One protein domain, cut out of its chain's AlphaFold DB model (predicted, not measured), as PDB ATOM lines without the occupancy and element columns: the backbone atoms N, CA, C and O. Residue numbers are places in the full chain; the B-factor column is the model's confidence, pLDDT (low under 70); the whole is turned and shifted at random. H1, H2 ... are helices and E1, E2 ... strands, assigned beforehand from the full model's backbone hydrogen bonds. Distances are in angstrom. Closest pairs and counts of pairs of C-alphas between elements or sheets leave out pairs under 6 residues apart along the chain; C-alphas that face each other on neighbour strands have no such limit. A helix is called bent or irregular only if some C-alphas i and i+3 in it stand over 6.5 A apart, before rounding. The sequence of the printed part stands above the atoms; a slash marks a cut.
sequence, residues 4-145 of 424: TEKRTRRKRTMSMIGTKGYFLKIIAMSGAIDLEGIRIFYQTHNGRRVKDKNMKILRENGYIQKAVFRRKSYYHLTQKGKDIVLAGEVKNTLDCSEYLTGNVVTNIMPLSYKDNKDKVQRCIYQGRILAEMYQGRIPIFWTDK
ATOM      1  N   THR A   4     266.129 163.399 230.288       44.41
ATOM      2  CA  THR A   4     267.396 163.857 230.866       44.41
ATOM      3  C   THR A   4     267.501 165.388 230.898       44.41
ATOM      4  O   THR A   4     267.972 165.950 231.891       44.41
ATOM      5  N   GLU A   5     266.979 166.083 229.881       39.00
ATOM      6  CA  GLU A   5     266.875 167.553 229.826       39.00
ATOM      7  C   GLU A   5     265.773 168.084 230.758       39.00
ATOM      8  O   GLU A   5     265.934 169.125 231.400       39.00
ATOM      9  N   LYS A   6     264.669 167.338 230.920       40.53
ATOM     10  CA  LYS A   6     263.630 167.653 231.922       40.53
ATOM     11  C   LYS A   6     264.134 167.445 233.358       40.53
ATOM     12  O   LYS A   6     263.811 168.245 234.240       40.53
ATOM     13  N   ARG A   7     264.965 166.423 233.607       37.09
ATOM     14  CA  ARG A   7     265.601 166.173 234.916       37.09
ATOM     15  C   ARG A   7     266.687 167.195 235.268       37.09
ATOM     16  O   ARG A   7     266.765 167.586 236.428       37.09
ATOM     17  N   THR A   8     267.462 167.692 234.302       36.84
ATOM     18  CA  THR A   8     268.464 168.754 234.541       36.84
ATOM     19  C   THR A   8     267.847 170.150 234.688       36.84
ATOM     20  O   THR A   8     268.371 170.960 235.456       36.84
ATOM     21  N   ARG A   9     266.692 170.433 234.057       35.25
ATOM     22  CA  ARG A   9     265.925 171.677 234.288       35.25
ATOM     23  C   ARG A   9     265.152 171.713 235.606       35.25
ATOM     24  O   ARG A   9     264.901 172.803 236.110       35.25
ATOM     25  N   ARG A  10     264.870 170.573 236.244       38.78
ATOM     26  CA  ARG A  10     264.453 170.526 237.659       38.78
ATOM     27  C   ARG A  10     265.652 170.730 238.601       38.78
ATOM     28  O   ARG A  10     265.815 170.008 239.583       38.78
ATOM     29  N   LYS A  11     266.471 171.767 238.378       47.62
ATOM     30  CA  LYS A  11     267.165 172.413 239.501       47.62
ATOM     31  C   LYS A  11     266.049 172.963 240.378       47.62
ATOM     32  O   LYS A  11     265.505 174.009 240.054       47.62
ATOM     33  N   ARG A  12     265.644 172.211 241.411       51.62
ATOM     34  CA  ARG A  12     264.672 172.663 242.418       51.62
ATOM     35  C   ARG A  12     265.056 174.088 242.797       51.62
ATOM     36  O   ARG A  12     266.101 174.279 243.422       51.62
ATOM     37  N   THR A  13     264.266 175.066 242.358       61.00
ATOM     38  CA  THR A  13     264.445 176.464 242.734       61.00
ATOM     39  C   THR A  13     264.546 176.491 244.254       61.00
ATOM     40  O   THR A  13     263.739 175.867 244.946       61.00
ATOM     41  N   MET A  14     265.628 177.073 244.770       72.56
ATOM     42  CA  MET A  14     265.903 177.059 246.202       72.56
ATOM     43  C   MET A  14     264.754 177.772 246.915       72.56
ATOM     44  O   MET A  14     264.450 178.916 246.593       72.56
ATOM     45  N   SER A  15     264.086 177.064 247.831       72.00
ATOM     46  CA  SER A  15     262.998 177.657 248.604       72.00
ATOM     47  C   SER A  15     263.567 178.706 249.548       72.00
ATOM     48  O   SER A  15     264.506 178.442 250.304       72.00
ATOM     49  N   MET A  16     262.963 179.887 249.501       73.38
ATOM     50  CA  MET A  16     263.264 180.989 250.405       73.38
ATOM     51  C   MET A  16     262.587 180.828 251.776       73.38
ATOM     52  O   MET A  16     262.845 181.617 252.687       73.38
ATOM     53  N   ILE A  17     261.781 179.776 251.943       68.38
ATOM     54  CA  ILE A  17     261.216 179.350 253.218       68.38
ATOM     55  C   ILE A  17     262.237 178.459 253.944       68.38
ATOM     56  O   ILE A  17     262.891 177.586 253.363       68.38
ATOM     57  N   GLY A  18     262.384 178.684 255.249       76.56
ATOM     58  CA  GLY A  18     263.286 177.926 256.116       76.56
ATOM     59  C   GLY A  18     264.720 178.462 256.159       76.56
ATOM     60  O   GLY A  18     265.066 179.493 255.582       76.56
ATOM     61  N   THR A  19     265.586 177.754 256.885       83.50
ATOM     62  CA  THR A  19     266.877 178.268 257.379       83.50
ATOM     63  C   THR A  19     267.810 178.821 256.289       83.50
ATOM     64  O   THR A  19     268.486 179.820 256.514       83.50
ATOM     65  N   LYS A  20     267.857 178.217 255.090       86.44
ATOM     66  CA  LYS A  20     268.711 178.708 253.984       86.44
ATOM     67  C   LYS A  20     268.202 180.020 253.392       86.44
ATOM     68  O   LYS A  20     269.008 180.905 253.123       86.44
ATOM     69  N   GLY A  21     266.888 180.128 253.198       81.81
ATOM     70  CA  GLY A  21     266.256 181.339 252.696       81.81
ATOM     71  C   GLY A  21     266.434 182.494 253.673       81.81
ATOM     72  O   GLY A  21     266.958 183.534 253.288       81.81
ATOM     73  N   TYR A  22     266.136 182.271 254.958       82.06
ATOM     74  CA  TYR A  22     266.368 183.265 256.013       82.06
ATOM     75  C   TYR A  22     267.828 183.713 256.099       82.06
ATOM     76  O   TYR A  22     268.099 184.906 256.205       82.06
ATOM     77  N   PHE A  23     268.775 182.783 255.972       87.38
ATOM     78  CA  PHE A  23     270.194 183.119 255.951       87.38
ATOM     79  C   PHE A  23     270.562 184.047 254.781       87.38
ATOM     80  O   PHE A  23     271.277 185.028 254.968       87.38
ATOM     81  N   LEU A  24     270.043 183.779 253.577       84.75
ATOM     82  CA  LEU A  24     270.267 184.643 252.414       84.75
ATOM     83  C   LEU A  24     269.618 186.020 252.580       84.75
ATOM     84  O   LEU A  24     270.246 187.011 252.211       84.75
ATOM     85  N   LYS A  25     268.424 186.099 253.180       81.31
ATOM     86  CA  LYS A  25     267.770 187.375 253.514       81.31
ATOM     87  C   LYS A  25     268.594 188.189 254.519       81.31
ATOM     88  O   LYS A  25     268.785 189.383 254.325       81.31
ATOM     89  N   ILE A  26     269.171 187.548 255.539       85.75
ATOM     90  CA  ILE A  26     270.074 188.226 256.487       85.75
ATOM     91  C   ILE A  26     271.313 188.780 255.774       85.75
ATOM     92  O   ILE A  26     271.690 189.927 256.019       85.75
ATOM     93  N   ILE A  27     271.935 188.018 254.866       85.75
ATOM     94  CA  ILE A  27     273.071 188.522 254.070       85.75
ATOM     95  C   ILE A  27     272.619 189.658 253.145       85.75
ATOM     96  O   ILE A  27     273.351 190.627 252.984       85.75
ATOM     97  N   ALA A  28     271.419 189.577 252.568       78.94
ATOM     98  CA  ALA A  28     270.854 190.639 251.739       78.94
ATOM     99  C   ALA A  28     270.703 191.954 252.522       78.94
ATOM    100  O   ALA A  28     271.114 193.004 252.038       78.94
ATOM    101  N   MET A  29     270.172 191.885 253.747       78.50
ATOM    102  CA  MET A  29     269.949 193.050 254.611       78.50
ATOM    103  C   MET A  29     271.242 193.623 255.206       78.50
ATOM    104  O   MET A  29     271.359 194.833 255.385       78.50
ATOM    105  N   SER A  30     272.214 192.770 255.534       81.31
ATOM    106  CA  SER A  30     273.495 193.194 256.120       81.31
ATOM    107  C   SER A  30     274.552 193.576 255.085       81.31
ATOM    108  O   SER A  30     275.446 194.365 255.376       81.31
ATOM    109  N   GLY A  31     274.479 193.012 253.880       80.56
ATOM    110  CA  GLY A  31     275.493 193.090 252.828       80.56
ATOM    111  C   GLY A  31     276.596 192.031 252.948       80.56
ATOM    112  O   GLY A  31     277.093 191.546 251.931       80.56
ATOM    113  N   ALA A  32     276.974 191.636 254.166       84.94
ATOM    114  CA  ALA A  32     277.974 190.601 254.407       84.94
ATOM    115  C   ALA A  32     277.797 189.954 255.783       84.94
ATOM    116  O   ALA A  32     277.352 190.597 256.729       84.94
ATOM    117  N   ILE A  33     278.235 188.703 255.910       88.94
ATOM    118  CA  ILE A  33     278.283 188.000 257.194       88.94
ATOM    119  C   ILE A  33     279.593 187.233 257.339       88.94
ATOM    120  O   ILE A  33     280.085 186.621 256.389       88.94
ATOM    121  N   ASP A  34     280.183 187.272 258.523       91.94
ATOM    122  CA  ASP A  34     281.414 186.556 258.822       91.94
ATOM    123  C   ASP A  34     281.147 185.231 259.551       91.94
ATOM    124  O   ASP A  34     280.004 184.831 259.769       91.94
ATOM    125  N   LEU A  35     282.213 184.507 259.899       91.62
ATOM    126  CA  LEU A  35     282.082 183.196 260.542       91.62
ATOM    127  C   LEU A  35     281.388 183.262 261.907       91.62
ATOM    128  O   LEU A  35     280.702 182.308 262.270       91.62
ATOM    129  N   GLU A  36     281.552 184.363 262.641       91.44
ATOM    130  CA  GLU A  36     280.898 184.573 263.932       91.44
ATOM    131  C   GLU A  36     279.386 184.746 263.757       91.44
ATOM    132  O   GLU A  36     278.622 183.985 264.344       91.44
ATOM    133  N   GLY A  37     278.947 185.627 262.847       92.69
ATOM    134  CA  GLY A  37     277.522 185.771 262.530       92.69
ATOM    135  C   GLY A  37     276.892 184.472 262.010       92.69
ATOM    136  O   GLY A  37     275.763 184.138 262.363       92.69
ATOM    137  N   ILE A  38     277.637 183.679 261.229       93.25
ATOM    138  CA  ILE A  38     277.190 182.347 260.789       93.25
ATOM    139  C   ILE A  38     277.025 181.396 261.978       93.25
ATOM    140  O   ILE A  38     276.060 180.635 262.019       93.25
ATOM    141  N   ARG A  39     277.963 181.401 262.931       91.25
ATOM    142  CA  ARG A  39     277.881 180.557 264.129       91.25
ATOM    143  C   ARG A  39     276.641 180.905 264.951       91.25
ATOM    144  O   ARG A  39     275.911 179.980 265.295       91.25
ATOM    145  N   ILE A  40     276.403 182.196 265.188       91.75
ATOM    146  CA  ILE A  40     275.221 182.699 265.901       91.75
ATOM    147  C   ILE A  40     273.952 182.227 265.181       91.75
ATOM    148  O   ILE A  40     273.129 181.531 265.763       91.75
ATOM    149  N   PHE A  41     273.841 182.470 263.872       91.25
ATOM    150  CA  PHE A  41     272.651 182.103 263.094       91.25
ATOM    151  C   PHE A  41     272.303 180.600 263.139       91.25
ATOM    152  O   PHE A  41     271.133 180.221 263.082       91.25
ATOM    153  N   TYR A  42     273.304 179.721 263.218       88.94
ATOM    154  CA  TYR A  42     273.092 178.270 263.218       88.94
ATOM    155  C   TYR A  42     273.077 177.628 264.614       88.94
ATOM    156  O   TYR A  42     272.902 176.409 264.698       88.94
ATOM    157  N   GLN A  43     273.228 178.405 265.690       82.75
ATOM    158  CA  GLN A  43     273.410 177.900 267.056       82.75
ATOM    159  C   GLN A  43     272.297 176.933 267.496       82.75
ATOM    160  O   GLN A  43     272.593 175.838 267.967       82.75
ATOM    161  N   THR A  44     271.031 177.271 267.243       66.62
ATOM    162  CA  THR A  44     269.848 176.476 267.641       66.62
ATOM    163  C   THR A  44     269.485 175.315 266.700       66.62
ATOM    164  O   THR A  44     268.611 174.514 267.012       66.62
ATOM    165  N   HIS A  45     270.144 175.176 265.544       61.31
ATOM    166  CA  HIS A  45     269.729 174.251 264.474       61.31
ATOM    167  C   HIS A  45     270.598 172.979 264.397       61.31
ATOM    168  O   HIS A  45     271.005 172.570 263.307       61.31
ATOM    169  N   ASN A  46     270.964 172.366 265.529       58.69
ATOM    170  CA  ASN A  46     271.996 171.310 265.586       58.69
ATOM    171  C   ASN A  46     273.360 171.769 265.004       58.69
ATOM    172  O   ASN A  46     274.122 170.988 264.417       58.69
ATOM    173  N   GLY A  47     273.638 173.071 265.173       64.69
ATOM    174  CA  GLY A  47     274.923 173.781 265.270       64.69
ATOM    175  C   GLY A  47     275.926 173.680 264.121       64.69
ATOM    176  O   GLY A  47     276.362 174.686 263.558       64.69
ATOM    177  N   ARG A  48     276.364 172.467 263.783       70.50
ATOM    178  CA  ARG A  48     277.530 172.251 262.911       70.50
ATOM    179  C   ARG A  48     277.174 171.522 261.625       70.50
ATOM    180  O   ARG A  48     277.503 172.010 260.549       70.50
ATOM    181  N   ARG A  49     276.417 170.423 261.711       78.69
ATOM    182  CA  ARG A  49     276.064 169.604 260.539       78.69
ATOM    183  C   ARG A  49     275.132 170.342 259.576       78.69
ATOM    184  O   ARG A  49     275.347 170.311 258.365       78.69
ATOM    185  N   VAL A  50     274.118 171.032 260.105       82.94
ATOM    186  CA  VAL A  50     273.179 171.835 259.298       82.94
ATOM    187  C   VAL A  50     273.885 173.040 258.686       82.94
ATOM    188  O   VAL A  50     273.721 173.294 257.492       82.94
ATOM    189  N   LYS A  51     274.726 173.723 259.470       88.62
ATOM    190  CA  LYS A  51     275.575 174.822 259.003       88.62
ATOM    191  C   LYS A  51     276.442 174.387 257.822       88.62
ATOM    192  O   LYS A  51     276.354 174.987 256.756       88.62
ATOM    193  N   ASP A  52     277.236 173.327 257.977       87.69
ATOM    194  CA  ASP A  52     278.177 172.881 256.942       87.69
ATOM    195  C   ASP A  52     277.438 172.422 255.674       87.69
ATOM    196  O   ASP A  52     277.817 172.803 254.563       87.69
ATOM    197  N   LYS A  53     276.318 171.700 255.831       89.38
ATOM    198  CA  LYS A  53     275.440 171.301 254.719       89.38
ATOM    199  C   LYS A  53     274.872 172.514 253.978       89.38
ATOM    200  O   LYS A  53     274.966 172.578 252.754       89.38
ATOM    201  N   ASN A  54     274.293 173.477 254.692       91.06
ATOM    202  CA  ASN A  54     273.703 174.666 254.078       91.06
ATOM    203  C   ASN A  54     274.770 175.532 253.403       91.06
ATOM    204  O   ASN A  54     274.589 175.927 252.254       91.06
ATOM    205  N   MET A  55     275.905 175.767 254.063       92.12
ATOM    206  CA  MET A  55     277.016 176.534 253.497       92.12
ATOM    207  C   MET A  55     277.618 175.861 252.261       92.12
ATOM    208  O   MET A  55     278.020 176.552 251.327       92.12
ATOM    209  N   LYS A  56     277.681 174.524 252.214       91.12
ATOM    210  CA  LYS A  56     278.075 173.782 251.008       91.12
ATOM    211  C   LYS A  56     277.087 174.036 249.865       91.12
ATOM    212  O   LYS A  56     277.493 174.548 248.828       91.12
ATOM    213  N   ILE A  57     275.791 173.811 250.102       91.19
ATOM    214  CA  ILE A  57     274.722 174.006 249.106       91.19
ATOM    215  C   ILE A  57     274.710 175.437 248.556       91.19
ATOM    216  O   ILE A  57     274.583 175.629 247.348       91.19
ATOM    217  N   LEU A  58     274.817 176.446 249.422       92.88
ATOM    218  CA  LEU A  58     274.744 177.848 249.008       92.88
ATOM    219  C   LEU A  58     275.958 178.278 248.171       92.88
ATOM    220  O   LEU A  58     275.799 179.060 247.234       92.88
ATOM    221  N   ARG A  59     277.152 177.747 248.475       93.00
ATOM    222  CA  ARG A  59     278.385 178.025 247.720       93.00
ATOM    223  C   ARG A  59     278.430 177.284 246.391       93.00
ATOM    224  O   ARG A  59     278.671 177.911 245.371       93.00
ATOM    225  N   GLU A  60     278.160 175.980 246.389       93.00
ATOM    226  CA  GLU A  60     278.220 175.148 245.175       93.00
ATOM    227  C   GLU A  60     277.178 175.569 244.137       93.00
ATOM    228  O   GLU A  60     277.439 175.541 242.939       93.00
ATOM    229  N   ASN A  61     276.013 176.045 244.583       90.06
ATOM    230  CA  ASN A  61     275.013 176.611 243.682       90.06
ATOM    231  C   ASN A  61     275.287 178.073 243.296       90.06
ATOM    232  O   ASN A  61     274.514 178.641 242.519       90.06
ATOM    233  N   GLY A  62     276.356 178.682 243.812       89.56
ATOM    234  CA  GLY A  62     276.790 180.028 243.458       89.56
ATOM    235  C   GLY A  62     275.878 181.140 243.967       89.56
ATOM    236  O   GLY A  62     275.807 182.173 243.314       89.56
ATOM    237  N   TYR A  63     275.160 180.952 245.080       87.31
ATOM    238  CA  TYR A  63     274.336 182.008 245.697       87.31
ATOM    239  C   TYR A  63     275.157 182.939 246.597       87.31
ATOM    240  O   TYR A  63     274.840 184.119 246.727       87.31
ATOM    241  N   ILE A  64     276.222 182.416 247.207       90.19
ATOM    242  CA  ILE A  64     277.134 183.184 248.057       90.19
ATOM    243  C   ILE A  64     278.581 182.956 247.641       90.19
ATOM    244  O   ILE A  64     278.941 181.871 247.181       90.19
ATOM    245  N   GLN A  65     279.419 183.957 247.875       88.94
ATOM    246  CA  GLN A  65     280.852 183.900 247.623       88.94
ATOM    247  C   GLN A  65     281.626 184.231 248.897       88.94
ATOM    248  O   GLN A  65     281.203 185.069 249.693       88.94
ATOM    249  N   LYS A  66     282.748 183.533 249.102       91.00
ATOM    250  CA  LYS A  66     283.681 183.794 250.201       91.00
ATOM    251  C   LYS A  66     284.692 184.848 249.762       91.00
ATOM    252  O   LYS A  66     285.334 184.677 248.730       91.00
ATOM    253  N   ALA A  67     284.905 185.849 250.600       86.88
ATOM    254  CA  ALA A  67     286.020 186.777 250.507       86.88
ATOM    255  C   ALA A  67     286.945 186.604 251.722       86.88
ATOM    256  O   ALA A  67     286.506 186.217 252.811       86.88
ATOM    257  N   VAL A  68     288.243 186.856 251.533       83.75
ATOM    258  CA  VAL A  68     289.268 186.728 252.580       83.75
ATOM    259  C   VAL A  68     290.135 187.978 252.596       83.75
ATOM    260  O   VAL A  68     290.644 188.398 251.561       83.75
ATOM    261  N   PHE A  69     290.342 188.548 253.780       75.12
ATOM    262  CA  PHE A  69     291.257 189.662 253.987       75.12
ATOM    263  C   PHE A  69     291.931 189.565 255.358       75.12
ATOM    264  O   PHE A  69     291.249 189.443 256.373       75.12
ATOM    265  N   ARG A  70     293.272 189.624 255.400       69.31
ATOM    266  CA  ARG A  70     294.084 189.530 256.636       69.31
ATOM    267  C   ARG A  70     293.599 188.428 257.594       69.31
ATOM    268  O   ARG A  70     293.342 188.681 258.765       69.31
ATOM    269  N   ARG A  71     293.435 187.206 257.068       72.25
ATOM    270  CA  ARG A  71     292.939 186.007 257.781       72.25
ATOM    271  C   ARG A  71     291.480 186.066 258.264       72.25
ATOM    272  O   ARG A  71     290.975 185.053 258.734       72.25
ATOM    273  N   LYS A  72     290.766 187.184 258.091       76.94
ATOM    274  CA  LYS A  72     289.314 187.262 258.298       76.94
ATOM    275  C   LYS A  72     288.596 186.831 257.024       76.94
ATOM    276  O   LYS A  72     288.972 187.244 255.927       76.94
ATOM    277  N   SER A  73     287.561 186.008 257.161       87.94
ATOM    278  CA  SER A  73     286.722 185.599 256.033       87.94
ATOM    279  C   SER A  73     285.272 185.977 256.251       87.94
ATOM    280  O   SER A  73     284.737 185.757 257.337       87.94
ATOM    281  N   TYR A  74     284.641 186.463 255.193       89.81
ATOM    282  CA  TYR A  74     283.231 186.820 255.175       89.81
ATOM    283  C   TYR A  74     282.575 186.332 253.885       89.81
ATOM    284  O   TYR A  74     283.250 185.966 252.920       89.81
ATOM    285  N   TYR A  75     281.250 186.292 253.898       91.19
ATOM    286  CA  TYR A  75     280.413 185.852 252.798       91.19
ATOM    287  C   TYR A  75     279.470 186.970 252.386       91.19
ATOM    288  O   TYR A  75     278.954 187.697 253.233       91.19
ATOM    289  N   HIS A  76     279.231 187.077 251.086       86.31
ATOM    290  CA  HIS A  76     278.270 188.005 250.505       86.31
ATOM    291  C   HIS A  76     277.479 187.310 249.393       86.31
ATOM    292  O   HIS A  76     277.890 186.260 248.889       86.31
ATOM    293  N   LEU A  77     276.344 187.894 249.005       83.38
ATOM    294  CA  LEU A  77     275.567 187.394 247.871       83.38
ATOM    295  C   LEU A  77     276.328 187.614 246.557       83.38
ATOM    296  O   LEU A  77     276.934 188.669 246.340       83.38
ATOM    297  N   THR A  78     276.264 186.626 245.668       83.12
ATOM    298  CA  THR A  78     276.589 186.792 244.242       83.12
ATOM    299  C   THR A  78     275.425 187.484 243.525       83.12
ATOM    300  O   THR A  78     274.368 187.683 244.125       83.12
ATOM    301  N   GLN A  79     275.560 187.802 242.232       74.19
ATOM    302  CA  GLN A  79     274.419 188.308 241.459       74.19
ATOM    303  C   GLN A  79     273.244 187.317 241.475       74.19
ATOM    304  O   GLN A  79     272.154 187.674 241.901       74.19
ATOM    305  N   LYS A  80     273.514 186.034 241.214       80.75
ATOM    306  CA  LYS A  80     272.521 184.954 241.314       80.75
ATOM    307  C   LYS A  80     271.860 184.855 242.698       80.75
ATOM    308  O   LYS A  80     270.678 184.538 242.803       80.75
ATOM    309  N   GLY A  81     272.622 185.085 243.770       80.38
ATOM    310  CA  GLY A  81     272.103 185.150 245.139       80.38
ATOM    311  C   GLY A  81     271.162 186.330 245.373       80.38
ATOM    312  O   GLY A  81     270.164 186.183 246.068       80.38
ATOM    313  N   LYS A  82     271.454 187.491 244.779       76.50
ATOM    314  CA  LYS A  82     270.564 188.658 244.825       76.50
ATOM    315  C   LYS A  82     269.289 188.399 244.034       76.50
ATOM    316  O   LYS A  82     268.205 188.650 244.550       76.50
ATOM    317  N   ASP A  83     269.420 187.842 242.832       73.00
ATOM    318  CA  ASP A  83     268.291 187.577 241.943       73.00
ATOM    319  C   ASP A  83     267.288 186.626 242.602       73.00
ATOM    320  O   ASP A  83     266.095 186.885 242.558       73.00
ATOM    321  N   ILE A  84     267.740 185.574 243.299       74.94
ATOM    322  CA  ILE A  84     266.816 184.646 243.978       74.94
ATOM    323  C   ILE A  84     266.147 185.242 245.225       74.94
ATOM    324  O   ILE A  84     265.025 184.866 245.552       74.94
ATOM    325  N   VAL A  85     266.816 186.170 245.917       73.00
ATOM    326  CA  VAL A  85     266.213 186.907 247.040       73.00
ATOM    327  C   VAL A  85     265.150 187.884 246.528       73.00
ATOM    328  O   VAL A  85     264.109 188.030 247.161       73.00
ATOM    329  N   LEU A  86     265.392 188.522 245.378       64.62
ATOM    330  CA  LEU A  86     264.493 189.509 244.772       64.62
ATOM    331  C   LEU A  86     263.328 188.877 243.997       64.62
ATOM    332  O   LEU A  86     262.201 189.351 244.108       64.62
ATOM    333  N   ALA A  87     263.586 187.815 243.237       57.53
ATOM    334  CA  ALA A  87     262.642 187.156 242.330       57.53
ATOM    335  C   ALA A  87     262.083 185.825 242.880       57.53
ATOM    336  O   ALA A  87     261.592 184.994 242.120       57.53
ATOM    337  N   GLY A  88     262.212 185.583 244.191       59.81
ATOM    338  CA  GLY A  88     261.601 184.439 244.876       59.81
ATOM    339  C   GLY A  88     260.078 184.580 245.031       59.81
ATOM    340  O   GLY A  88     259.417 185.259 244.257       59.81
ATOM    341  N   GLU A  89     259.485 183.937 246.045       54.16
ATOM    342  CA  GLU A  89     258.046 184.124 246.331       54.16
ATOM    343  C   GLU A  89     257.766 185.569 246.787       54.16
ATOM    344  O   GLU A  89     258.626 186.179 247.424       54.16
ATOM    345  N   VAL A  90     256.546 186.070 246.556       48.22
ATOM    346  CA  VAL A  90     256.114 187.457 246.846       48.22
ATOM    347  C   VAL A  90     256.485 187.920 248.261       48.22
ATOM    348  O   VAL A  90     256.965 189.036 248.438       48.22
ATOM    349  N   LYS A  91     256.347 187.045 249.269       52.38
ATOM    350  CA  LYS A  91     256.747 187.344 250.655       52.38
ATOM    351  C   LYS A  91     258.241 187.682 250.771       52.38
ATOM    352  O   LYS A  91     258.612 188.607 251.475       52.38
ATOM    353  N   ASN A  92     259.100 186.985 250.030       53.69
ATOM    354  CA  ASN A  92     260.550 187.202 250.024       53.69
ATOM    355  C   ASN A  92     260.937 188.471 249.267       53.69
ATOM    356  O   ASN A  92     261.836 189.192 249.699       53.69
ATOM    357  N   THR A  93     260.234 188.748 248.166       49.59
ATOM    358  CA  THR A  93     260.368 190.006 247.437       49.59
ATOM    359  C   THR A  93     260.004 191.167 248.354       49.59
ATOM    360  O   THR A  93     260.790 192.093 248.465       49.59
ATOM    361  N   LEU A  94     258.906 191.113 249.107       52.31
ATOM    362  CA  LEU A  94     258.552 192.162 250.075       52.31
ATOM    363  C   LEU A  94     259.567 192.275 251.225       52.31
ATOM    364  O   LEU A  94     260.030 193.372 251.527       52.31
ATOM    365  N   ASP A  95     260.001 191.146 251.793       55.94
ATOM    366  CA  ASP A  95     260.976 191.104 252.892       55.94
ATOM    367  C   ASP A  95     262.341 191.718 252.545       55.94
ATOM    368  O   ASP A  95     263.125 191.998 253.450       55.94
ATOM    369  N   CYS A  96     262.695 191.849 251.259       54.19
ATOM    370  CA  CYS A  96     264.054 192.204 250.826       54.19
ATOM    371  C   CYS A  96     264.143 193.257 249.705       54.19
ATOM    372  O   CYS A  96     265.209 193.852 249.534       54.19
ATOM    373  N   SER A  97     263.084 193.518 248.934       47.34
ATOM    374  CA  SER A  97     263.128 194.394 247.747       47.34
ATOM    375  C   SER A  97     263.264 195.876 248.091       47.34
ATOM    376  O   SER A  97     264.031 196.572 247.427       47.34
ATOM    377  N   GLU A  98     262.633 196.354 249.164       48.72
ATOM    378  CA  GLU A  98     262.852 197.711 249.695       48.72
ATOM    379  C   GLU A  98     264.189 197.859 250.431       48.72
ATOM    380  O   GLU A  98     264.761 198.948 250.525       48.72
ATOM    381  N   TYR A  99     264.720 196.747 250.933       50.91
ATOM    382  CA  TYR A  99     265.960 196.700 251.701       50.91
ATOM    383  C   TYR A  99     267.198 196.701 250.805       50.91
ATOM    384  O   TYR A  99     268.194 197.358 251.112       50.91
ATOM    385  N   LEU A 100     267.120 196.027 249.655       47.47
ATOM    386  CA  LEU A 100     268.179 195.981 248.647       47.47
ATOM    387  C   LEU A 100     268.234 197.246 247.777       47.47
ATOM    388  O   LEU A 100     269.305 197.577 247.262       47.47
ATOM    389  N   THR A 101     267.135 198.000 247.667       39.03
ATOM    390  CA  THR A 101     267.149 199.368 247.110       39.03
ATOM    391  C   THR A 101     267.702 200.387 248.107       39.03
ATOM    392  O   THR A 101     268.024 201.499 247.712       39.03
ATOM    393  N   GLY A 102     267.879 199.984 249.374       39.16
ATOM    394  CA  GLY A 102     268.350 200.766 250.512       39.16
ATOM    395  C   GLY A 102     269.869 200.823 250.715       39.16
ATOM    396  O   GLY A 102     270.322 201.459 251.653       39.16
ATOM    397  N   ASN A 103     270.713 200.246 249.860       47.34
ATOM    398  CA  ASN A 103     272.182 200.364 249.970       47.34
ATOM    399  C   ASN A 103     272.701 201.770 249.546       47.34
ATOM    400  O   ASN A 103     273.756 201.906 248.922       47.34
ATOM    401  N   VAL A 104     271.920 202.827 249.816       41.59
ATOM    402  CA  VAL A 104     271.844 204.111 249.078       41.59
ATOM    403  C   VAL A 104     272.920 205.115 249.459       41.59
ATOM    404  O   VAL A 104     272.693 206.303 249.696       41.59
ATOM    405  N   VAL A 105     274.148 204.644 249.438       34.62
ATOM    406  CA  VAL A 105     275.171 205.488 248.828       34.62
ATOM    407  C   VAL A 105     275.883 204.738 247.701       34.62
ATOM    408  O   VAL A 105     276.445 205.370 246.824       34.62
ATOM    409  N   THR A 106     275.859 203.402 247.663       38.81
ATOM    410  CA  THR A 106     276.701 202.625 246.746       38.81
ATOM    411  C   THR A 106     276.207 201.180 246.630       38.81
ATOM    412  O   THR A 106     276.791 200.291 247.241       38.81
ATOM    413  N   ASN A 107     275.239 200.858 245.766       40.12
ATOM    414  CA  ASN A 107     275.101 199.450 245.340       40.12
ATOM    415  C   ASN A 107     276.271 198.980 244.441       40.12
ATOM    416  O   ASN A 107     276.212 197.934 243.810       40.12
ATOM    417  N   ILE A 108     277.383 199.715 244.459       42.62
ATOM    418  CA  ILE A 108     278.721 199.144 244.413       42.62
ATOM    419  C   ILE A 108     279.006 198.609 245.826       42.62
ATOM    420  O   ILE A 108     279.523 199.312 246.705       42.62
ATOM    421  N   MET A 109     278.615 197.361 246.106       50.44
ATOM    422  CA  MET A 109     279.312 196.648 247.175       50.44
ATOM    423  C   MET A 109     280.790 196.664 246.781       50.44
ATOM    424  O   MET A 109     281.097 196.201 245.683       50.44
ATOM    425  N   PRO A 110     281.693 197.216 247.607       44.28
ATOM    426  CA  PRO A 110     283.107 197.023 247.374       44.28
ATOM    427  C   PRO A 110     283.308 195.516 247.473       44.28
ATOM    428  O   PRO A 110     283.146 194.927 248.544       44.28
ATOM    429  N   LEU A 111     283.533 194.887 246.319       53.22
ATOM    430  CA  LEU A 111     283.662 193.438 246.177       53.22
ATOM    431  C   LEU A 111     284.821 192.912 247.033       53.22
ATOM    432  O   LEU A 111     284.921 191.713 247.285       53.22
ATOM    433  N   SER A 112     285.659 193.811 247.556       59.78
ATOM    434  CA  SER A 112     286.715 193.477 248.481       59.78
ATOM    435  C   SER A 112     286.837 194.465 249.646       59.78
ATOM    436  O   SER A 112     286.661 195.678 249.527       59.78
ATOM    437  N   TYR A 113     287.239 193.933 250.798       63.84
ATOM    438  CA  TYR A 113     287.692 194.696 251.964       63.84
ATOM    439  C   TYR A 113     288.795 195.718 251.612       63.84
ATOM    440  O   TYR A 113     288.947 196.718 252.311       63.84
ATOM    441  N   LYS A 114     289.547 195.483 250.524       65.62
ATOM    442  CA  LYS A 114     290.590 196.380 250.005       65.62
ATOM    443  C   LYS A 114     290.015 197.731 249.560       65.62
ATOM    444  O   LYS A 114     290.681 198.740 249.750       65.62
ATOM    445  N   ASP A 115     288.789 197.747 249.042       69.62
ATOM    446  CA  ASP A 115     288.192 198.939 248.431       69.62
ATOM    447  C   ASP A 115     287.481 199.829 249.463       69.62
ATOM    448  O   ASP A 115     287.471 201.051 249.338       69.62
ATOM    449  N   ASN A 116     286.871 199.241 250.504       75.00
ATOM    450  CA  ASN A 116     286.222 200.007 251.577       75.00
ATOM    451  C   ASN A 116     286.075 199.204 252.883       75.00
ATOM    452  O   ASN A 116     285.002 198.681 253.210       75.00
ATOM    453  N   LYS A 117     287.166 199.133 253.650       78.88
ATOM    454  CA  LYS A 117     287.242 198.430 254.941       78.88
ATOM    455  C   LYS A 117     286.095 198.790 255.896       78.88
ATOM    456  O   LYS A 117     285.443 197.894 256.429       78.88
ATOM    457  N   ASP A 118     285.825 200.077 256.101       76.75
ATOM    458  CA  ASP A 118     284.848 200.539 257.098       76.75
ATOM    459  C   ASP A 118     283.404 200.201 256.714       76.75
ATOM    460  O   ASP A 118     282.558 199.949 257.577       76.75
ATOM    461  N   LYS A 119     283.090 200.190 255.412       76.19
ATOM    462  CA  LYS A 119     281.783 199.736 254.926       76.19
ATOM    463  C   LYS A 119     281.626 198.231 255.134       76.19
ATOM    464  O   LYS A 119     280.632 197.821 255.725       76.19
ATOM    465  N   VAL A 120     282.613 197.430 254.724       79.31
ATOM    466  CA  VAL A 120     282.572 195.963 254.884       79.31
ATOM    467  C   VAL A 120     282.459 195.573 256.359       79.31
ATOM    468  O   VAL A 120     281.659 194.708 256.706       79.31
ATOM    469  N   GLN A 121     283.194 196.248 257.241       82.50
ATOM    470  CA  GLN A 121     283.145 195.974 258.674       82.50
ATOM    471  C   GLN A 121     281.761 196.272 259.277       82.50
ATOM    472  O   GLN A 121     281.252 195.466 260.054       82.50
ATOM    473  N   ARG A 122     281.113 197.377 258.879       81.50
ATOM    474  CA  ARG A 122     279.733 197.683 259.299       81.50
ATOM    475  C   ARG A 122     278.727 196.659 258.787       81.50
ATOM    476  O   ARG A 122     277.843 196.277 259.543       81.50
ATOM    477  N   CYS A 123     278.882 196.193 257.548       82.81
ATOM    478  CA  CYS A 123     278.061 195.111 257.005       82.81
ATOM    479  C   CYS A 123     278.187 193.838 257.850       82.81
ATOM    480  O   CYS A 123     277.180 193.271 258.256       82.81
ATOM    481  N   ILE A 124     279.417 193.443 258.197       87.12
ATOM    482  CA  ILE A 124     279.667 192.280 259.060       87.12
ATOM    483  C   ILE A 124     278.996 192.452 260.430       87.12
ATOM    484  O   ILE A 124     278.312 191.540 260.888       87.12
ATOM    485  N   TYR A 125     279.139 193.616 261.069       88.88
ATOM    486  CA  TYR A 125     278.496 193.891 262.359       88.88
ATOM    487  C   TYR A 125     276.969 193.848 262.272       88.88
ATOM    488  O   TYR A 125     276.325 193.237 263.121       88.88
ATOM    489  N   GLN A 126     276.389 194.412 261.210       87.94
ATOM    490  CA  GLN A 126     274.958 194.296 260.938       87.94
ATOM    491  C   GLN A 126     274.533 192.830 260.790       87.94
ATOM    492  O   GLN A 126     273.502 192.435 261.326       87.94
ATOM    493  N   GLY A 127     275.329 192.015 260.088       89.62
ATOM    494  CA  GLY A 127     275.070 190.588 259.895       89.62
ATOM    495  C   GLY A 127     275.065 189.804 261.205       89.62
ATOM    496  O   GLY A 127     274.205 188.947 261.395       89.62
ATOM    497  N   ARG A 128     275.970 190.132 262.135       93.31
ATOM    498  CA  ARG A 128     276.001 189.540 263.482       93.31
ATOM    499  C   ARG A 128     274.775 189.925 264.310       93.31
ATOM    500  O   ARG A 128     274.141 189.040 264.868       93.31
ATOM    501  N   ILE A 129     274.398 191.208 264.326       92.94
ATOM    502  CA  ILE A 129     273.203 191.679 265.050       92.94
ATOM    503  C   ILE A 129     271.942 191.013 264.495       92.94
ATOM    504  O   ILE A 129     271.128 190.511 265.257       92.94
ATOM    505  N   LEU A 130     271.775 190.965 263.171       90.88
ATOM    506  CA  LEU A 130     270.612 190.315 262.559       90.88
ATOM    507  C   LEU A 130     270.563 188.812 262.859       90.88
ATOM    508  O   LEU A 130     269.479 188.273 263.064       90.88
ATOM    509  N   ALA A 131     271.717 188.140 262.900       92.19
ATOM    510  CA  ALA A 131     271.795 186.739 263.302       92.19
ATOM    511  C   ALA A 131     271.369 186.538 264.764       92.19
ATOM    512  O   ALA A 131     270.616 185.604 265.036       92.19
ATOM    513  N   GLU A 132     271.803 187.421 265.664       93.06
ATOM    514  CA  GLU A 132     271.430 187.396 267.082       93.06
ATOM    515  C   GLU A 132     269.930 187.640 267.271       93.06
ATOM    516  O   GLU A 132     269.236 186.833 267.879       93.06
ATOM    517  N   MET A 133     269.385 188.684 266.642       89.75
ATOM    518  CA  MET A 133     267.947 188.970 266.671       89.75
ATOM    519  C   MET A 133     267.126 187.791 266.127       89.75
ATOM    520  O   MET A 133     266.096 187.433 266.696       89.75
ATOM    521  N   TYR A 134     267.603 187.134 265.064       86.69
ATOM    522  CA  TYR A 134     266.968 185.927 264.539       86.69
ATOM    523  C   TYR A 134     266.991 184.766 265.548       86.69
ATOM    524  O   TYR A 134     265.974 184.088 265.701       86.69
ATOM    525  N   GLN A 135     268.104 184.543 266.264       85.00
ATOM    526  CA  GLN A 135     268.155 183.538 267.340       85.00
ATOM    527  C   GLN A 135     267.197 183.878 268.481       85.00
ATOM    528  O   GLN A 135     266.446 183.007 268.920       85.00
ATOM    529  N   GLY A 136     267.166 185.145 268.898       82.12
ATOM    530  CA  GLY A 136     266.257 185.663 269.918       82.12
ATOM    531  C   GLY A 136     264.784 185.681 269.502       82.12
ATOM    532  O   GLY A 136     263.943 186.122 270.280       82.12
ATOM    533  N   ARG A 137     264.450 185.211 268.286       83.12
ATOM    534  CA  ARG A 137     263.100 185.247 267.691       83.12
ATOM    535  C   ARG A 137     262.501 186.656 267.662       83.12
ATOM    536  O   ARG A 137     261.283 186.824 267.689       83.12
ATOM    537  N   ILE A 138     263.370 187.655 267.581       85.38
ATOM    538  CA  ILE A 138     263.011 189.059 267.445       85.38
ATOM    539  C   ILE A 138     262.599 189.295 265.989       85.38
ATOM    540  O   ILE A 138     263.366 188.956 265.081       85.38
ATOM    541  N   PRO A 139     261.415 189.870 265.715       83.06
ATOM    542  CA  PRO A 139     261.026 190.237 264.366       83.06
ATOM    543  C   PRO A 139     262.024 191.219 263.743       83.06
ATOM    544  O   PRO A 139     262.288 192.302 264.275       83.06
ATOM    545  N   ILE A 140     262.586 190.822 262.598       79.06
ATOM    546  CA  ILE A 140     263.560 191.608 261.820       79.06
ATOM    547  C   ILE A 140     263.138 191.839 260.369       79.06
ATOM    548  O   ILE A 140     263.683 192.745 259.738       79.06
ATOM    549  N   PHE A 141     262.163 191.088 259.852       72.00
ATOM    550  CA  PHE A 141     261.628 191.261 258.499       72.00
ATOM    551  C   PHE A 141     260.396 192.147 258.507       72.00
ATOM    552  O   PHE A 141     259.625 192.107 259.458       72.00
ATOM    553  N   TRP A 142     260.211 192.924 257.442       63.97
ATOM    554  CA  TRP A 142     259.094 193.855 257.300       63.97
ATOM    555  C   TRP A 142     257.735 193.224 257.602       63.97
ATOM    556  O   TRP A 142     256.970 193.777 258.386       63.97
ATOM    557  N   THR A 143     257.458 192.044 257.036       61.38
ATOM    558  CA  THR A 143     256.152 191.379 257.184       61.38
ATOM    559  C   THR A 143     255.822 190.999 258.619       61.38
ATOM    560  O   THR A 143     254.676 190.683 258.919       61.38
ATOM    561  N   ASP A 144     256.832 190.990 259.484       65.19
ATOM    562  CA  ASP A 144     256.723 190.557 260.865       65.19
ATOM    563  C   ASP A 144     256.657 191.764 261.832       65.19
ATOM    564  O   ASP A 144     256.639 191.558 263.047       65.19
ATOM    565  N   LYS A 145     256.639 193.014 261.326       68.44
ATOM    566  CA  LYS A 145     256.696 194.260 262.119       68.44
ATOM    567  C   LYS A 145     255.436 195.115 261.998       68.44
ATOM    568  O   LYS A 145     254.769 195.139 260.970       68.44
TER     569      LYS A 145
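Overview. This is residues 4 to 145 of the 424 residues of an uncharacterized protein of Anaerostipes hadrus (UniProt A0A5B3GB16). H2 runs through the middle of a helical body, with H5, H6 and H7 packed round it, H3 side by side with H7, and the two-stranded hairpin E1 E2 running past H2 with E2 nearer to it. H4 packs by one end on H3 and lies near the start of E1, while residues 4 to 10, which include H1, stick out as an arm and lengthen the outline. The printed part has 142 residues with seven named helices and two named strands, in the order H1 H2 H3 H4 E1 E2 H5 H6 H7; the sheet, E1 - E2, is antiparallel and the class is mostly helix. The whole is compact, with a radius of gyration of the C-alphas of 14.9 A, and spans 47 by 32 by 32 A.

Along the chain. H1 is residues 4 to 9, from C-alpha 4 at (267.396, 163.857, 230.866). H2 is residues 19 to 30, 16.4 A long, and H3 is residues 35 to 42. H4, residues 49 to 60, is 16.5 A long. E1, residues 64 to 69, measures 16.6 A, and E2, residues 72 to 77, 17.3 A. H5 is residues 79 to 86. H6, residues 90 to 100, is irregular: C-alphas 95 and 98 are 7.6 A apart. H7, residues 117 to 135, is the longest helix at 27.2 A and ends at C-alpha 135, (268.155, 183.538, 267.340).

Arrangement. H2 is the hub. It touches H5 about perpendicular, at 78 degrees, the closest C-alphas being those of Lys 25 and Val 85, 6.7 A apart. With residues 25 to 29 alone it touches H6, at a shallow tilt of 25 degrees, the same way, the closest C-alphas being those of Met 29 and Tyr 99, 6.1 A. With residues 26 to 30 alone it touches H7, at a steep tilt of 39 degrees, opposite ways, the closest C-alphas being those of Ser 30 and Gly 127, 4.8 A. H5 touches H6, where the C-alphas of Leu 86 and Thr 93 are closest, 4.9 A. H7 touches H3 at a shallow tilt of 20 degrees, the same way, with Gly 37 and Arg 128 closest, their C-alphas 4.2 A apart. H3 and H4 only just touch, with 3 pairs of C-alphas within 8 A, closest at Tyr 42 and Lys 51, 6.0 A. The hairpin E1 and E2 has N 67 and O 74 within hydrogen-bond range at 2.9 A; Ile 27 of H2 and His 76 of E2 are their closest C-alphas, 6.3 A. Every O i to N i+4 pair is within hydrogen-bond range in H1, H2, H3, H4, H5 and H7, and 5 of 7 in H6. H1 touches no helix.

Size, cuts and confidence. The C-alphas farthest apart are those of Thr 4 and Asp 118, 48.4 A. The printed part has no cut. The link from H6 to H7, residues 101 to 116, is long. Mean pLDDT of the printed part is 73.1, with 50 residues under 70, among them 4 to 13 and 86 to 115.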